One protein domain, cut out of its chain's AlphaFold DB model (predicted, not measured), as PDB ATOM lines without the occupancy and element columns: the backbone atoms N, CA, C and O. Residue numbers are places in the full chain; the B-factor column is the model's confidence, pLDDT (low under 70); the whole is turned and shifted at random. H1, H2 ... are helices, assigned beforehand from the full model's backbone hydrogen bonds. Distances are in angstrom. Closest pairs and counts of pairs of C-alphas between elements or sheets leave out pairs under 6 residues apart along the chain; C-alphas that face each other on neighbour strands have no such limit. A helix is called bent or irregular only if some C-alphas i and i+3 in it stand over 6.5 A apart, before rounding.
ATOM      1  N   THR A  14     172.275 191.607 172.040       81.12
ATOM      2  CA  THR A  14     170.915 191.883 172.532       81.12
ATOM      3  C   THR A  14     170.344 193.165 171.948       81.12
ATOM      4  O   THR A  14     169.163 193.225 171.606       81.12
ATOM      5  N   PHE A  15     171.205 194.147 171.708       81.06
ATOM      6  CA  PHE A  15     170.841 195.399 171.065       81.06
ATOM      7  C   PHE A  15     171.455 195.540 169.661       81.06
ATOM      8  O   PHE A  15     172.530 194.990 169.400       81.06
ATOM      9  N   PRO A  16     170.824 196.315 168.755       82.12
ATOM     10  CA  PRO A  16     169.572 197.058 168.942       82.12
ATOM     11  C   PRO A  16     168.333 196.150 168.963       82.12
ATOM     12  O   PRO A  16     168.259 195.162 168.227       82.12
ATOM     13  N   LEU A  17     167.336 196.519 169.772       80.56
ATOM     14  CA  LEU A  17     166.021 195.877 169.733       80.56
ATOM     15  C   LEU A  17     165.279 196.294 168.455       80.56
ATOM     16  O   LEU A  17     165.290 197.461 168.061       80.56
ATOM     17  N   ASP A  18     164.617 195.339 167.799       84.94
ATOM     18  CA  ASP A  18     163.830 195.623 166.598       84.94
ATOM     19  C   ASP A  18     162.552 196.384 166.972       84.94
ATOM     20  O   ASP A  18     161.627 195.831 167.569       84.94
ATOM     21  N   GLN A  19     162.493 197.660 166.589       84.44
ATOM     22  CA  GLN A  19     161.351 198.535 166.861       84.44
ATOM     23  C   GLN A  19     160.047 197.995 166.262       84.44
ATOM     24  O   GLN A  19     158.988 198.098 166.884       84.44
ATOM     25  N   ASN A  20     160.107 197.339 165.097       85.75
ATOM     26  CA  ASN A  20     158.915 196.744 164.491       85.75
ATOM     27  C   ASN A  20     158.392 195.571 165.327       85.75
ATOM     28  O   ASN A  20     157.180 195.356 165.413       85.75
ATOM     29  N   GLU A  21     159.302 194.821 165.950       86.44
ATOM     30  CA  GLU A  21     158.969 193.702 166.824       86.44
ATOM     31  C   GLU A  21     158.350 194.190 168.138       86.44
ATOM     32  O   GLU A  21     157.317 193.652 168.549       86.44
ATOM     33  N   ILE A  22     158.898 195.258 168.731       84.38
ATOM     34  CA  ILE A  22     158.317 195.924 169.909       84.38
ATOM     35  C   ILE A  22     156.893 196.389 169.587       84.38
ATOM     36  O   ILE A  22     155.941 196.035 170.286       84.38
ATOM     37  N   GLU A  23     156.698 197.119 168.484       86.31
ATOM     38  CA  GLU A  23     155.368 197.579 168.074       86.31
ATOM     39  C   GLU A  23     154.396 196.426 167.809       86.31
ATOM     40  O   GLU A  23     153.193 196.540 168.077       86.31
ATOM     41  N   ARG A  24     154.884 195.320 167.238       90.19
ATOM     42  CA  ARG A  24     154.079 194.128 166.967       90.19
ATOM     43  C   ARG A  24     153.614 193.475 168.266       90.19
ATOM     44  O   ARG A  24     152.414 193.224 168.396       90.19
ATOM     45  N   ARG A  25     154.513 193.259 169.230       87.50
ATOM     46  CA  ARG A  25     154.182 192.675 170.542       87.50
ATOM     47  C   ARG A  25     153.280 193.604 171.366       87.50
ATOM     48  O   ARG A  25     152.244 193.164 171.858       87.50
ATOM     49  N   CYS A  26     153.552 194.912 171.377       86.12
ATOM     50  CA  CYS A  26     152.678 195.909 172.007       86.12
ATOM     51  C   CYS A  26     151.283 195.978 171.362       86.12
ATOM     52  O   CYS A  26     150.298 196.289 172.032       86.12
ATOM     53  N   ARG A  27     151.159 195.750 170.048       84.69
ATOM     54  CA  ARG A  27     149.847 195.650 169.380       84.69
ATOM     55  C   ARG A  27     149.129 194.357 169.743       84.69
ATOM     56  O   ARG A  27     147.932 194.412 170.019       84.69
ATOM     57  N   ALA A  28     149.839 193.232 169.765       86.31
ATOM     58  CA  ALA A  28     149.274 191.948 170.162       86.31
ATOM     59  C   ALA A  28     148.669 192.024 171.573       86.31
ATOM     60  O   ALA A  28     147.515 191.634 171.745       86.31
ATOM     61  N   GLU A  29     149.371 192.645 172.528       85.56
ATOM     62  CA  GLU A  29     148.850 192.794 173.893       85.56
ATOM     63  C   GLU A  29     147.701 193.792 174.037       85.56
ATOM     64  O   GLU A  29     146.809 193.622 174.868       85.56
ATOM     65  N   ARG A  30     147.641 194.810 173.176       83.19
ATOM     66  CA  ARG A  30     146.477 195.707 173.131       83.19
ATOM     67  C   ARG A  30     145.224 195.012 172.597       83.19
ATOM     68  O   ARG A  30     144.117 195.289 173.064       83.19
ATOM     69  N   ILE A  31     145.381 194.120 171.620       84.25
ATOM     70  CA  ILE A  31     144.267 193.396 170.992       84.25
ATOM     71  C   ILE A  31     143.811 192.217 171.863       84.25
ATOM     72  O   ILE A  31     142.627 191.891 171.855       84.25
ATOM     73  N   SER A  32     144.703 191.587 172.630       82.88
ATOM     74  CA  SER A  32     144.352 190.487 173.541       82.88
ATOM     75  C   SER A  32     143.560 190.960 174.771       82.88
ATOM     76  O   SER A  32     142.816 190.178 175.367       82.88
ATOM     77  N   HIS A  33     143.673 192.240 175.146       82.56
ATOM     78  CA  HIS A  33     143.107 192.745 176.391       82.56
ATOM     79  C   HIS A  33     141.564 192.825 176.372       82.56
ATOM     80  O   HIS A  33     140.971 193.397 175.448       82.56
ATOM     81  N   PRO A  34     140.876 192.352 177.432       83.00
ATOM     82  CA  PRO A  34     139.414 192.277 177.474       83.00
ATOM     83  C   PRO A  34     138.717 193.643 177.392       83.00
ATOM     84  O   PRO A  34     137.600 193.721 176.892       83.00
ATOM     85  N   ILE A  35     139.364 194.731 177.828       83.50
ATOM     86  CA  ILE A  35     138.806 196.098 177.743       83.50
ATOM     87  C   ILE A  35     138.611 196.546 176.286       83.50
ATOM     88  O   ILE A  35     137.624 197.224 175.987       83.50
ATOM     89  N   THR A  36     139.496 196.131 175.374       80.25
ATOM     90  CA  THR A  36     139.386 196.447 173.942       80.25
ATOM     91  C   THR A  36     138.116 195.830 173.362       80.25
ATOM     92  O   THR A  36     137.310 196.527 172.747       80.25
ATOM     93  N   TRP A  37     137.874 194.545 173.634       83.50
ATOM     94  CA  TRP A  37     136.691 193.839 173.136       83.50
ATOM     95  C   TRP A  37     135.412 194.201 173.887       83.50
ATOM     96  O   TRP A  37     134.371 194.359 173.257       83.50
ATOM     97  N   GLY A  38     135.475 194.389 175.206       81.38
ATOM     98  CA  GLY A  38     134.322 194.760 176.026       81.38
ATOM     99  C   GLY A  38     133.732 196.115 175.630       81.38
ATOM    100  O   GLY A  38     132.514 196.252 175.540       81.38
ATOM    101  N   SER A  39     134.586 197.088 175.302       77.38
ATOM    102  CA  SER A  39     134.148 198.413 174.846       77.38
ATOM    103  C   SER A  39     133.518 198.364 173.447       77.38
ATOM    104  O   SER A  39     132.493 199.001 173.211       77.38
ATOM    105  N   ILE A  40     134.085 197.566 172.533       80.62
ATOM    106  CA  ILE A  40     133.550 197.361 171.174       80.62
ATOM    107  C   ILE A  40     132.208 196.616 171.216       80.62
ATOM    108  O   ILE A  40     131.246 197.030 170.569       80.62
ATOM    109  N   LEU A  41     132.120 195.543 172.006       83.12
ATOM    110  CA  LEU A  41     130.887 194.773 172.190       83.12
ATOM    111  C   LEU A  41     129.795 195.623 172.847       83.12
ATOM    112  O   LEU A  41     128.654 195.611 172.388       83.12
ATOM    113  N   GLY A  42     130.142 196.412 173.868       76.12
ATOM    114  CA  GLY A  42     129.218 197.352 174.501       76.12
ATOM    115  C   GLY A  42     128.679 198.392 173.516       76.12
ATOM    116  O   GLY A  42     127.470 198.614 173.462       76.12
ATOM    117  N   ALA A  43     129.551 198.965 172.681       78.25
ATOM    118  CA  ALA A  43     129.162 199.947 171.669       78.25
ATOM    119  C   ALA A  43     128.246 199.380 170.571       78.25
ATOM    120  O   ALA A  43     127.418 200.114 170.031       78.25
ATOM    121  N   ALA A  44     128.363 198.086 170.264       79.38
ATOM    122  CA  ALA A  44     127.510 197.409 169.290       79.38
ATOM    123  C   ALA A  44     126.139 197.002 169.864       79.38
ATOM    124  O   ALA A  44     125.128 197.090 169.167       79.38
ATOM    125  N   ILE A  45     126.091 196.555 171.125       80.88
ATOM    126  CA  ILE A  45     124.892 195.942 171.725       80.88
ATOM    127  C   ILE A  45     123.962 196.985 172.364       80.88
ATOM    128  O   ILE A  45     122.743 196.892 172.213       80.88
ATOM    129  N   LEU A  46     124.507 197.990 173.062       77.00
ATOM    130  CA  LEU A  46     123.709 198.967 173.824       77.00
ATOM    131  C   LEU A  46     122.669 199.733 172.978       77.00
ATOM    132  O   LEU A  46     121.523 199.840 173.415       77.00
ATOM    133  N   PRO A  47     122.987 200.226 171.768       76.12
ATOM    134  CA  PRO A  47     122.029 200.972 170.945       76.12
ATOM    135  C   PRO A  47     120.915 200.096 170.369       76.12
ATOM    136  O   PRO A  47     119.790 200.562 170.186       76.12
ATOM    137  N   TRP A  48     121.231 198.824 170.112       76.06
ATOM    138  CA  TRP A  48     120.291 197.818 169.617       76.06
ATOM    139  C   TRP A  48     119.236 197.445 170.660       76.06
ATOM    140  O   TRP A  48     118.098 197.167 170.302       76.06
ATOM    141  N   LEU A  49     119.602 197.449 171.943       78.25
ATOM    142  CA  LEU A  49     118.680 197.168 173.048       78.25
ATOM    143  C   LEU A  49     117.868 198.394 173.486       78.25
ATOM    144  O   LEU A  49     116.813 198.240 174.093       78.25
ATOM    145  N   ALA A  50     118.366 199.604 173.221       75.38
ATOM    146  CA  ALA A  50     117.798 200.842 173.751       75.38
ATOM    147  C   ALA A  50     116.804 201.543 172.810       75.38
ATOM    148  O   ALA A  50     116.206 202.543 173.210       75.38
ATOM    149  N   THR A  51     116.647 201.084 171.562       76.19
ATOM    150  CA  THR A  51     115.833 201.795 170.567       76.19
ATOM    151  C   THR A  51     114.967 200.866 169.718       76.19
ATOM    152  O   THR A  51     115.453 199.910 169.123       76.19
ATOM    153  N   ASP A  52     113.681 201.203 169.597       74.00
ATOM    154  CA  ASP A  52     112.746 200.545 168.681       74.00
ATOM    155  C   ASP A  52     112.839 201.204 167.297       74.00
ATOM    156  O   ASP A  52     112.035 202.059 166.917       74.00
ATOM    157  N   GLY A  53     113.882 200.859 166.539       74.88
ATOM    158  CA  GLY A  53     114.031 201.317 165.159       74.88
ATOM    159  C   GLY A  53     115.455 201.238 164.625       74.88
ATOM    160  O   GLY A  53     116.418 201.582 165.304       74.88
ATOM    161  N   VAL A  54     115.587 200.858 163.352       75.19
ATOM    162  CA  VAL A  54     116.894 200.661 162.696       75.19
ATOM    163  C   VAL A  54     117.701 201.962 162.617       75.19
ATOM    164  O   VAL A  54     118.905 201.959 162.850       75.19
ATOM    165  N   PHE A  55     117.054 203.092 162.312       76.75
ATOM    166  CA  PHE A  55     117.748 204.372 162.143       76.75
ATOM    167  C   PHE A  55     118.257 204.968 163.478       76.75
ATOM    168  O   PHE A  55     119.441 205.306 163.548       76.75
ATOM    169  N   PRO A  56     117.452 205.027 164.560       78.69
ATOM    170  CA  PRO A  56     117.947 205.380 165.894       78.69
ATOM    171  C   PRO A  56     119.046 204.442 166.415       78.69
ATOM    172  O   PRO A  56     120.017 204.925 166.996       78.69
ATOM    173  N   ALA A  57     118.947 203.132 166.152       74.50
ATOM    174  CA  ALA A  57     119.960 202.157 166.563       74.50
ATOM    175  C   ALA A  57     121.311 202.383 165.861       74.50
ATOM    176  O   ALA A  57     122.359 202.331 166.505       74.50
ATOM    177  N   LEU A  58     121.306 202.681 164.554       78.31
ATOM    178  CA  LEU A  58     122.522 202.998 163.791       78.31
ATOM    179  C   LEU A  58     123.179 204.301 164.258       78.31
ATOM    180  O   LEU A  58     124.398 204.347 164.426       78.31
ATOM    181  N   PHE A  59     122.383 205.345 164.511       80.19
ATOM    182  CA  PHE A  59     122.900 206.605 165.046       80.19
ATOM    183  C   PHE A  59     123.470 206.421 166.462       80.19
ATOM    184  O   PHE A  59     124.577 206.878 166.748       80.19
ATOM    185  N   GLY A  60     122.765 205.680 167.322       77.31
ATOM    186  CA  GLY A  60     123.241 205.327 168.658       77.31
ATOM    187  C   GLY A  60     124.535 204.507 168.628       77.31
ATOM    188  O   GLY A  60     125.445 204.796 169.399       77.31
ATOM    189  N   MET A  61     124.676 203.557 167.693       79.81
ATOM    190  CA  MET A  61     125.935 202.831 167.462       79.81
ATOM    191  C   MET A  61     127.072 203.772 167.106       79.81
ATOM    192  O   MET A  61     128.112 203.711 167.753       79.81
ATOM    193  N   MET A  62     126.887 204.674 166.144       82.56
ATOM    194  CA  MET A  62     127.945 205.613 165.763       82.56
ATOM    195  C   MET A  62     128.433 206.445 166.960       82.56
ATOM    196  O   MET A  62     129.640 206.590 167.164       82.56
ATOM    197  N   VAL A  63     127.506 206.939 167.788       83.19
ATOM    198  CA  VAL A  63     127.829 207.711 168.997       83.19
ATOM    199  C   VAL A  63     128.550 206.845 170.035       83.19
ATOM    200  O   VAL A  63     129.606 207.239 170.534       83.19
ATOM    201  N   CYS A  64     128.039 205.647 170.333       81.56
ATOM    202  CA  CYS A  64     128.664 204.731 171.287       81.56
ATOM    203  C   CYS A  64     130.055 204.270 170.832       81.56
ATOM    204  O   CYS A  64     130.959 204.195 171.659       81.56
ATOM    205  N   PHE A  65     130.261 204.028 169.534       83.81
ATOM    206  CA  PHE A  65     131.580 203.725 168.976       83.81
ATOM    207  C   PHE A  65     132.537 204.911 169.099       83.81
ATOM    208  O   PHE A  65     133.702 204.702 169.428       83.81
ATOM    209  N   GLY A  66     132.063 206.147 168.905       83.31
ATOM    210  CA  GLY A  66     132.866 207.352 169.125       83.31
ATOM    211  C   GLY A  66     133.361 207.473 170.570       83.31
ATOM    212  O   GLY A  66     134.557 207.665 170.803       83.31
ATOM    213  N   PHE A  67     132.471 207.285 171.549       82.94
ATOM    214  CA  PHE A  67     132.844 207.298 172.970       82.94
ATOM    215  C   PHE A  67     133.725 206.110 173.365       82.94
ATOM    216  O   PHE A  67     134.689 206.292 174.108       82.94
ATOM    217  N   ALA A  68     133.440 204.910 172.852       83.25
ATOM    218  CA  ALA A  68     134.267 203.731 173.092       83.25
ATOM    219  C   ALA A  68     135.678 203.920 172.522       83.25
ATOM    220  O   ALA A  68     136.650 203.650 173.221       83.25
ATOM    221  N   ALA A  69     135.809 204.448 171.302       83.31
ATOM    222  CA  ALA A  69     137.103 204.748 170.695       83.31
ATOM    223  C   ALA A  69     137.893 205.776 171.519       83.31
ATOM    224  O   ALA A  69     139.083 205.581 171.763       83.31
ATOM    225  N   LEU A  70     137.231 206.832 172.004       86.19
ATOM    226  CA  LEU A  70     137.862 207.855 172.839       86.19
ATOM    227  C   LEU A  70     138.303 207.293 174.203       86.19
ATOM    228  O   LEU A  70     139.437 207.519 174.620       86.19
ATOM    229  N   GLY A  71     137.453 206.501 174.862       83.25
ATOM    230  CA  GLY A  71     137.781 205.838 176.128       83.25
ATOM    231  C   GLY A  71     138.923 204.827 175.993       83.25
ATOM    232  O   GLY A  71     139.857 204.848 176.794       83.25
ATOM    233  N   ILE A  72     138.896 204.001 174.942       84.25
ATOM    234  CA  ILE A  72     139.977 203.065 174.596       84.25
ATOM    235  C   ILE A  72     141.280 203.832 174.339       84.25
ATOM    236  O   ILE A  72     142.332 203.436 174.841       84.25
ATOM    237  N   SER A  73     141.224 204.942 173.597       85.19
ATOM    238  CA  SER A  73     142.403 205.762 173.300       85.19
ATOM    239  C   SER A  73     143.034 206.340 174.567       85.19
ATOM    240  O   SER A  73     144.249 206.251 174.735       85.19
ATOM    241  N   ILE A  74     142.228 206.902 175.474       86.62
ATOM    242  CA  ILE A  74     142.721 207.471 176.736       86.62
ATOM    243  C   ILE A  74     143.308 206.368 177.624       86.62
ATOM    244  O   ILE A  74     144.429 206.511 178.112       86.62
ATOM    245  N   PHE A  75     142.602 205.246 177.778       85.88
ATOM    246  CA  PHE A  75     143.071 204.113 178.574       85.88
ATOM    247  C   PHE A  75     144.440 203.607 178.101       85.88
ATOM    248  O   PHE A  75     145.371 203.484 178.900       85.88
ATOM    249  N   TRP A  76     144.592 203.368 176.794       84.50
ATOM    250  CA  TRP A  76     145.860 202.888 176.254       84.50
ATOM    251  C   TRP A  76     146.955 203.943 176.283       84.50
ATOM    252  O   TRP A  76     148.104 203.577 176.505       84.50
ATOM    253  N   SER A  77     146.630 205.231 176.140       84.44
ATOM    254  CA  SER A  77     147.633 206.293 176.278       84.44
ATOM    255  C   SER A  77     148.288 206.299 177.665       84.44
ATOM    256  O   SER A  77     149.501 206.457 177.754       84.44
ATOM    257  N   GLY A  78     147.525 206.017 178.731       82.00
ATOM    258  CA  GLY A  78     148.059 205.899 180.093       82.00
ATOM    259  C   GLY A  78     148.821 204.596 180.363       82.00
ATOM    260  O   GLY A  78     149.699 204.569 181.217       82.00
ATOM    261  N   LYS A  79     148.516 203.516 179.631       85.56
ATOM    262  CA  LYS A  79     149.154 202.193 179.792       85.56
ATOM    263  C   LYS A  79     150.292 201.914 178.804       85.56
ATOM    264  O   LYS A  79     150.974 200.901 178.934       85.56
ATOM    265  N   GLN A  80     150.514 202.793 177.828       84.44
ATOM    266  CA  GLN A  80     151.469 202.570 176.741       84.44
ATOM    267  C   GLN A  80     152.904 202.368 177.248       84.44
ATOM    268  O   GLN A  80     153.590 201.474 176.755       84.44
ATOM    269  N   GLN A  81     153.348 203.165 178.227       81.69
ATOM    270  CA  GLN A  81     154.695 203.045 178.799       81.69
ATOM    271  C   GLN A  81     154.878 201.710 179.529       81.69
ATOM    272  O   GLN A  81     155.828 200.999 179.240       81.69
ATOM    273  N   GLU A  82     153.921 201.313 180.369       84.56
ATOM    274  CA  GLU A  82     153.963 200.048 181.120       84.56
ATOM    275  C   GLU A  82     154.047 198.819 180.202       84.56
ATOM    276  O   GLU A  82     154.860 197.926 180.427       84.56
ATOM    277  N   ILE A  83     153.250 198.784 179.129       84.56
ATOM    278  CA  ILE A  83     153.284 197.678 178.156       84.56
ATOM    279  C   ILE A  83     154.602 197.675 177.392       84.56
ATOM    280  O   ILE A  83     155.176 196.614 177.174       84.56
ATOM    281  N   THR A  84     155.076 198.853 176.982       84.12
ATOM    282  CA  THR A  84     156.324 198.966 176.221       84.12
ATOM    283  C   THR A  84     157.504 198.513 177.071       84.12
ATOM    284  O   THR A  84     158.267 197.672 176.611       84.12
ATOM    285  N   SER A  85     157.610 198.975 178.321       82.19
ATOM    286  CA  SER A  85     158.643 198.529 179.262       82.19
ATOM    287  C   SER A  85     158.582 197.024 179.500       82.19
ATOM    288  O   SER A  85     159.607 196.361 179.400       82.19
ATOM    289  N   LYS A  86     157.386 196.457 179.705       85.69
ATOM    290  CA  LYS A  86     157.218 195.008 179.892       85.69
ATOM    291  C   LYS A  86     157.650 194.200 178.662       85.69
ATOM    292  O   LYS A  86     158.314 193.179 178.802       85.69
ATOM    293  N   VAL A  87     157.274 194.643 177.462       86.50
ATOM    294  CA  VAL A  87     157.659 193.984 176.201       86.50
ATOM    295  C   VAL A  87     159.166 194.082 175.975       86.50
ATOM    296  O   VAL A  87     159.781 193.105 175.556       86.50
ATOM    297  N   VAL A  88     159.764 195.241 176.255       86.44
ATOM    298  CA  VAL A  88     161.213 195.452 176.151       86.44
ATOM    299  C   VAL A  88     161.962 194.556 177.138       86.44
ATOM    300  O   VAL A  88     162.885 193.858 176.729       86.44
ATOM    301  N   GLU A  89     161.528 194.504 178.398       87.00
ATOM    302  CA  GLU A  89     162.095 193.629 179.429       87.00
ATOM    303  C   GLU A  89     162.025 192.150 179.021       87.00
ATOM    304  O   GLU A  89     163.023 191.432 179.102       87.00
ATOM    305  N   GLU A  90     160.874 191.699 178.512       87.75
ATOM    306  CA  GLU A  90     160.698 190.331 178.019       87.75
ATOM    307  C   GLU A  90     161.632 190.031 176.838       87.75
ATOM    308  O   GLU A  90     162.287 188.988 176.821       87.75
ATOM    309  N   MET A  91     161.754 190.955 175.880       88.38
ATOM    310  CA  MET A  91     162.647 190.795 174.727       88.38
ATOM    311  C   MET A  91     164.128 190.739 175.127       88.38
ATOM    312  O   MET A  91     164.865 189.915 174.581       88.38
ATOM    313  N   ILE A  92     164.562 191.573 176.077       87.88
ATOM    314  CA  ILE A  92     165.933 191.552 176.616       87.88
ATOM    315  C   ILE A  92     166.189 190.220 177.322       87.88
ATOM    316  O   ILE A  92     167.145 189.518 176.993       87.88
ATOM    317  N   SER A  93     165.283 189.811 178.215       88.75
ATOM    318  CA  SER A  93     165.345 188.521 178.914       88.75
ATOM    319  C   SER A  93     165.438 187.334 177.942       88.75
ATOM    320  O   SER A  93     166.275 186.447 178.122       88.75
ATOM    321  N   GLU A  94     164.605 187.307 176.895       89.31
ATOM    322  CA  GLU A  94     164.633 186.258 175.866       89.31
ATOM    323  C   GLU A  94     165.972 186.218 175.116       89.31
ATOM    324  O   GLU A  94     166.525 185.134 174.892       89.31
ATOM    325  N   SER A  95     166.495 187.386 174.732       87.81
ATOM    326  CA  SER A  95     167.778 187.498 174.036       87.81
ATOM    327  C   SER A  95     168.931 186.999 174.909       87.81
ATOM    328  O   SER A  95     169.699 186.128 174.478       87.81
ATOM    329  N   ASN A  96     168.996 187.467 176.156       89.38
ATOM    330  CA  ASN A  96     170.057 187.118 177.102       89.38
ATOM    331  C   ASN A  96     170.010 185.625 177.435       89.38
ATOM    332  O   ASN A  96     171.027 184.932 177.359       89.38
ATOM    333  N   ALA A  97     168.814 185.067 177.646       90.19
ATOM    334  CA  ALA A  97     168.635 183.634 177.864       90.19
ATOM    335  C   ALA A  97     169.115 182.779 176.673       90.19
ATOM    336  O   ALA A  97     169.703 181.707 176.867       90.19
ATOM    337  N   GLU A  98     168.890 183.220 175.433       90.25
ATOM    338  CA  GLU A  98     169.366 182.504 174.244       90.25
ATOM    339  C   GLU A  98     170.895 182.582 174.107       90.25
ATOM    340  O   GLU A  98     171.543 181.571 173.803       90.25
ATOM    341  N   GLN A  99     171.499 183.742 174.370       89.19
ATOM    342  CA  GLN A  99     172.956 183.895 174.385       89.19
ATOM    343  C   GLN A  99     173.606 183.043 175.486       89.19
ATOM    344  O   GLN A  99     174.556 182.300 175.212       89.19
ATOM    345  N   ASP A 100     173.052 183.059 176.695       92.31
ATOM    346  CA  ASP A 100     173.495 182.243 177.828       92.31
ATOM    347  C   ASP A 100     173.418 180.753 177.528       92.31
ATOM    348  O   ASP A 100     174.332 179.976 177.839       92.31
ATOM    349  N   ARG A 101     172.337 180.330 176.867       92.50
ATOM    350  CA  ARG A 101     172.174 178.950 176.421       92.50
ATOM    351  C   ARG A 101     173.240 178.569 175.399       92.50
ATOM    352  O   ARG A 101     173.740 177.440 175.437       92.50
ATOM    353  N   ARG A 102     173.601 179.471 174.481       89.56
ATOM    354  CA  ARG A 102     174.682 179.245 173.504       89.56
ATOM    355  C   ARG A 102     176.040 179.143 174.189       89.56
ATOM    356  O   ARG A 102     176.743 178.161 173.954       89.56
ATOM    357  N   LEU A 103     176.371 180.074 175.080       89.50
ATOM    358  CA  LEU A 103     177.610 180.048 175.867       89.50
ATOM    359  C   LEU A 103     177.711 178.774 176.717       89.50
ATOM    360  O   LEU A 103     178.730 178.082 176.697       89.50
ATOM    361  N   SER A 104     176.621 178.381 177.375       91.81
ATOM    362  CA  SER A 104     176.548 177.145 178.162       91.81
ATOM    363  C   SER A 104     176.788 175.889 177.317       91.81
ATOM    364  O   SER A 104     177.464 174.957 177.762       91.81
ATOM    365  N   LYS A 105     176.282 175.853 176.074       92.00
ATOM    366  CA  LYS A 105     176.571 174.758 175.132       92.00
ATOM    367  C   LYS A 105     178.060 174.697 174.789       92.00
ATOM    368  O   LYS A 105     178.604 173.597 174.750       92.00
ATOM    369  N   ILE A 106     178.722 175.836 174.583       88.69
ATOM    370  CA  ILE A 106     180.170 175.891 174.310       88.69
ATOM    371  C   ILE A 106     180.960 175.374 175.519       88.69
ATOM    372  O   ILE A 106     181.822 174.508 175.375       88.69
ATOM    373  N   VAL A 107     180.609 175.813 176.732       90.62
ATOM    374  CA  VAL A 107     181.204 175.298 177.977       90.62
ATOM    375  C   VAL A 107     181.066 173.773 178.062       90.62
ATOM    376  O   VAL A 107     182.036 173.073 178.365       90.62
ATOM    377  N   ALA A 108     179.881 173.233 177.758       90.81
ATOM    378  CA  ALA A 108     179.652 171.790 177.736       90.81
ATOM    379  C   ALA A 108     180.486 171.075 176.655       90.81
ATOM    380  O   ALA A 108     181.021 169.997 176.918       90.81
ATOM    381  N   GLN A 109     180.654 171.678 175.474       90.12
ATOM    382  CA  GLN A 109     181.511 171.142 174.410       90.12
ATOM    383  C   GLN A 109     182.983 171.079 174.836       90.12
ATOM    384  O   GLN A 109     183.617 170.040 174.641       90.12
ATOM    385  N   TYR A 110     183.520 172.127 175.468       88.88
ATOM    386  CA  TYR A 110     184.886 172.099 176.003       88.88
ATOM    387  C   TYR A 110     185.057 171.006 177.064       88.88
ATOM    388  O   TYR A 110     186.035 170.258 177.010       88.88
ATOM    389  N   ARG A 111     184.083 170.830 177.973       90.25
ATOM    390  CA  ARG A 111     184.103 169.718 178.948       90.25
ATOM    391  C   ARG A 111     184.109 168.355 178.262       90.25
ATOM    392  O   ARG A 111     184.913 167.506 178.630       90.25
ATOM    393  N   GLY A 112     183.252 168.156 177.259       90.25
ATOM    394  CA  GLY A 112     183.167 166.896 176.512       90.25
ATOM    395  C   GLY A 112     184.449 166.546 175.747       90.25
ATOM    396  O   GLY A 112     184.715 165.375 175.503       90.25
ATOM    397  N   ARG A 113     185.267 167.549 175.410       87.38
ATOM    398  CA  ARG A 113     186.578 167.386 174.761       87.38
ATOM    399  C   ARG A 113     187.749 167.261 175.750       87.38
ATOM    400  O   ARG A 113     188.893 167.234 175.312       87.38
ATOM    401  N   GLY A 114     187.493 167.217 177.061       87.44
ATOM    402  CA  GLY A 114     188.531 167.147 178.102       87.44
ATOM    403  C   GLY A 114     189.223 168.482 178.417       87.44
ATOM    404  O   GLY A 114     190.137 168.530 179.237       87.44
ATOM    405  N   MET A 115     188.769 169.589 177.826       88.00
ATOM    406  CA  MET A 115     189.326 170.932 178.013       88.00
ATOM    407  C   MET A 115     188.690 171.649 179.216       88.00
ATOM    408  O   MET A 115     188.052 172.701 179.103       88.00
TER     409      MET A 115
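Overview. This is residues 14 to 115 of the 284 residues of an uncharacterized protein of Verrucomicrobiales bacterium (UniProt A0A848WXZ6). A very long helix, H3, bent partway along, makes the length of this rod-like domain; H2 folds back on its first arm, H3a, as a helical hairpin, and H1 runs on from the open end of that hairpin to cross the beginning of the second arm, H3b. The far end of H3b sticks out as an arm, with residues 100 to 106 and 108 to 114 standing free. The printed part has 102 residues with three named helices, in the order H1, H2, H3, and no named strand; the class is all helix. It is extended, with a radius of gyration of the C-alphas of 23.6 A and spans of 83 by 22 by 17 A.

Along the chain. Begin at Thr 14 and go on to C-alpha 19 at (161.351, 198.535, 166.861), where H1 starts; it covers residues 19 to 32 and is 20.0 A long. Next look at H2, residues 34 to 50, 23.5 A long, with a kink of 27 degrees near residue 44; it is irregular, but only just, with C-alphas 44 and 47 6.7 A apart. Then find C-alpha 54 at (116.894, 200.661, 162.696), where H3 begins. By its hydrogen bonds H3 was assigned as one helix, residues 54 to 112, but it is bent: C-alphas 78 and 81 are 7.3 A apart. Its arm H3a, residues 54 to 78, is 36.1 A long, and its arm H3b, residues 81 to 112, is 46.1 A long and ends at C-alpha 112, (183.167, 166.896, 176.512).

Arrangement. Starting from H1, you find that it touches H3b, which meets it with residues 83 to 88 alone; the closest C-alphas, of Cys 26 and Thr 84, are 6.4 A apart. These two run opposite ways at a steep tilt of 63 degrees. H1 and H2 are close but not clearly touching, the closest C-alphas being those of Arg 30 and Thr 36, 7.2 A apart. H2 and H3a form a helical hairpin: they touch, with the C-alphas of Ala 43 and Cys 64 closest at 4.8 A, and run opposite ways at a shallow tilt of 22 degrees. H3a and H3b stand at a steep tilt of 56 degrees, and H2 and H3b are apart. In H1, H3a and H3b every O i to N i+4 pair is within hydrogen-bond range; in H2, 11 of 13 are.

Size, cuts and confidence. Look to Asp 52 and Gly 114 for the two C-alphas farthest apart, 83.4 A. The printed part has no cut, and the links H1 to H2 and H2 to H3 are both tight. The mean pLDDT of the printed part is 84.1, and no printed residue is under 70.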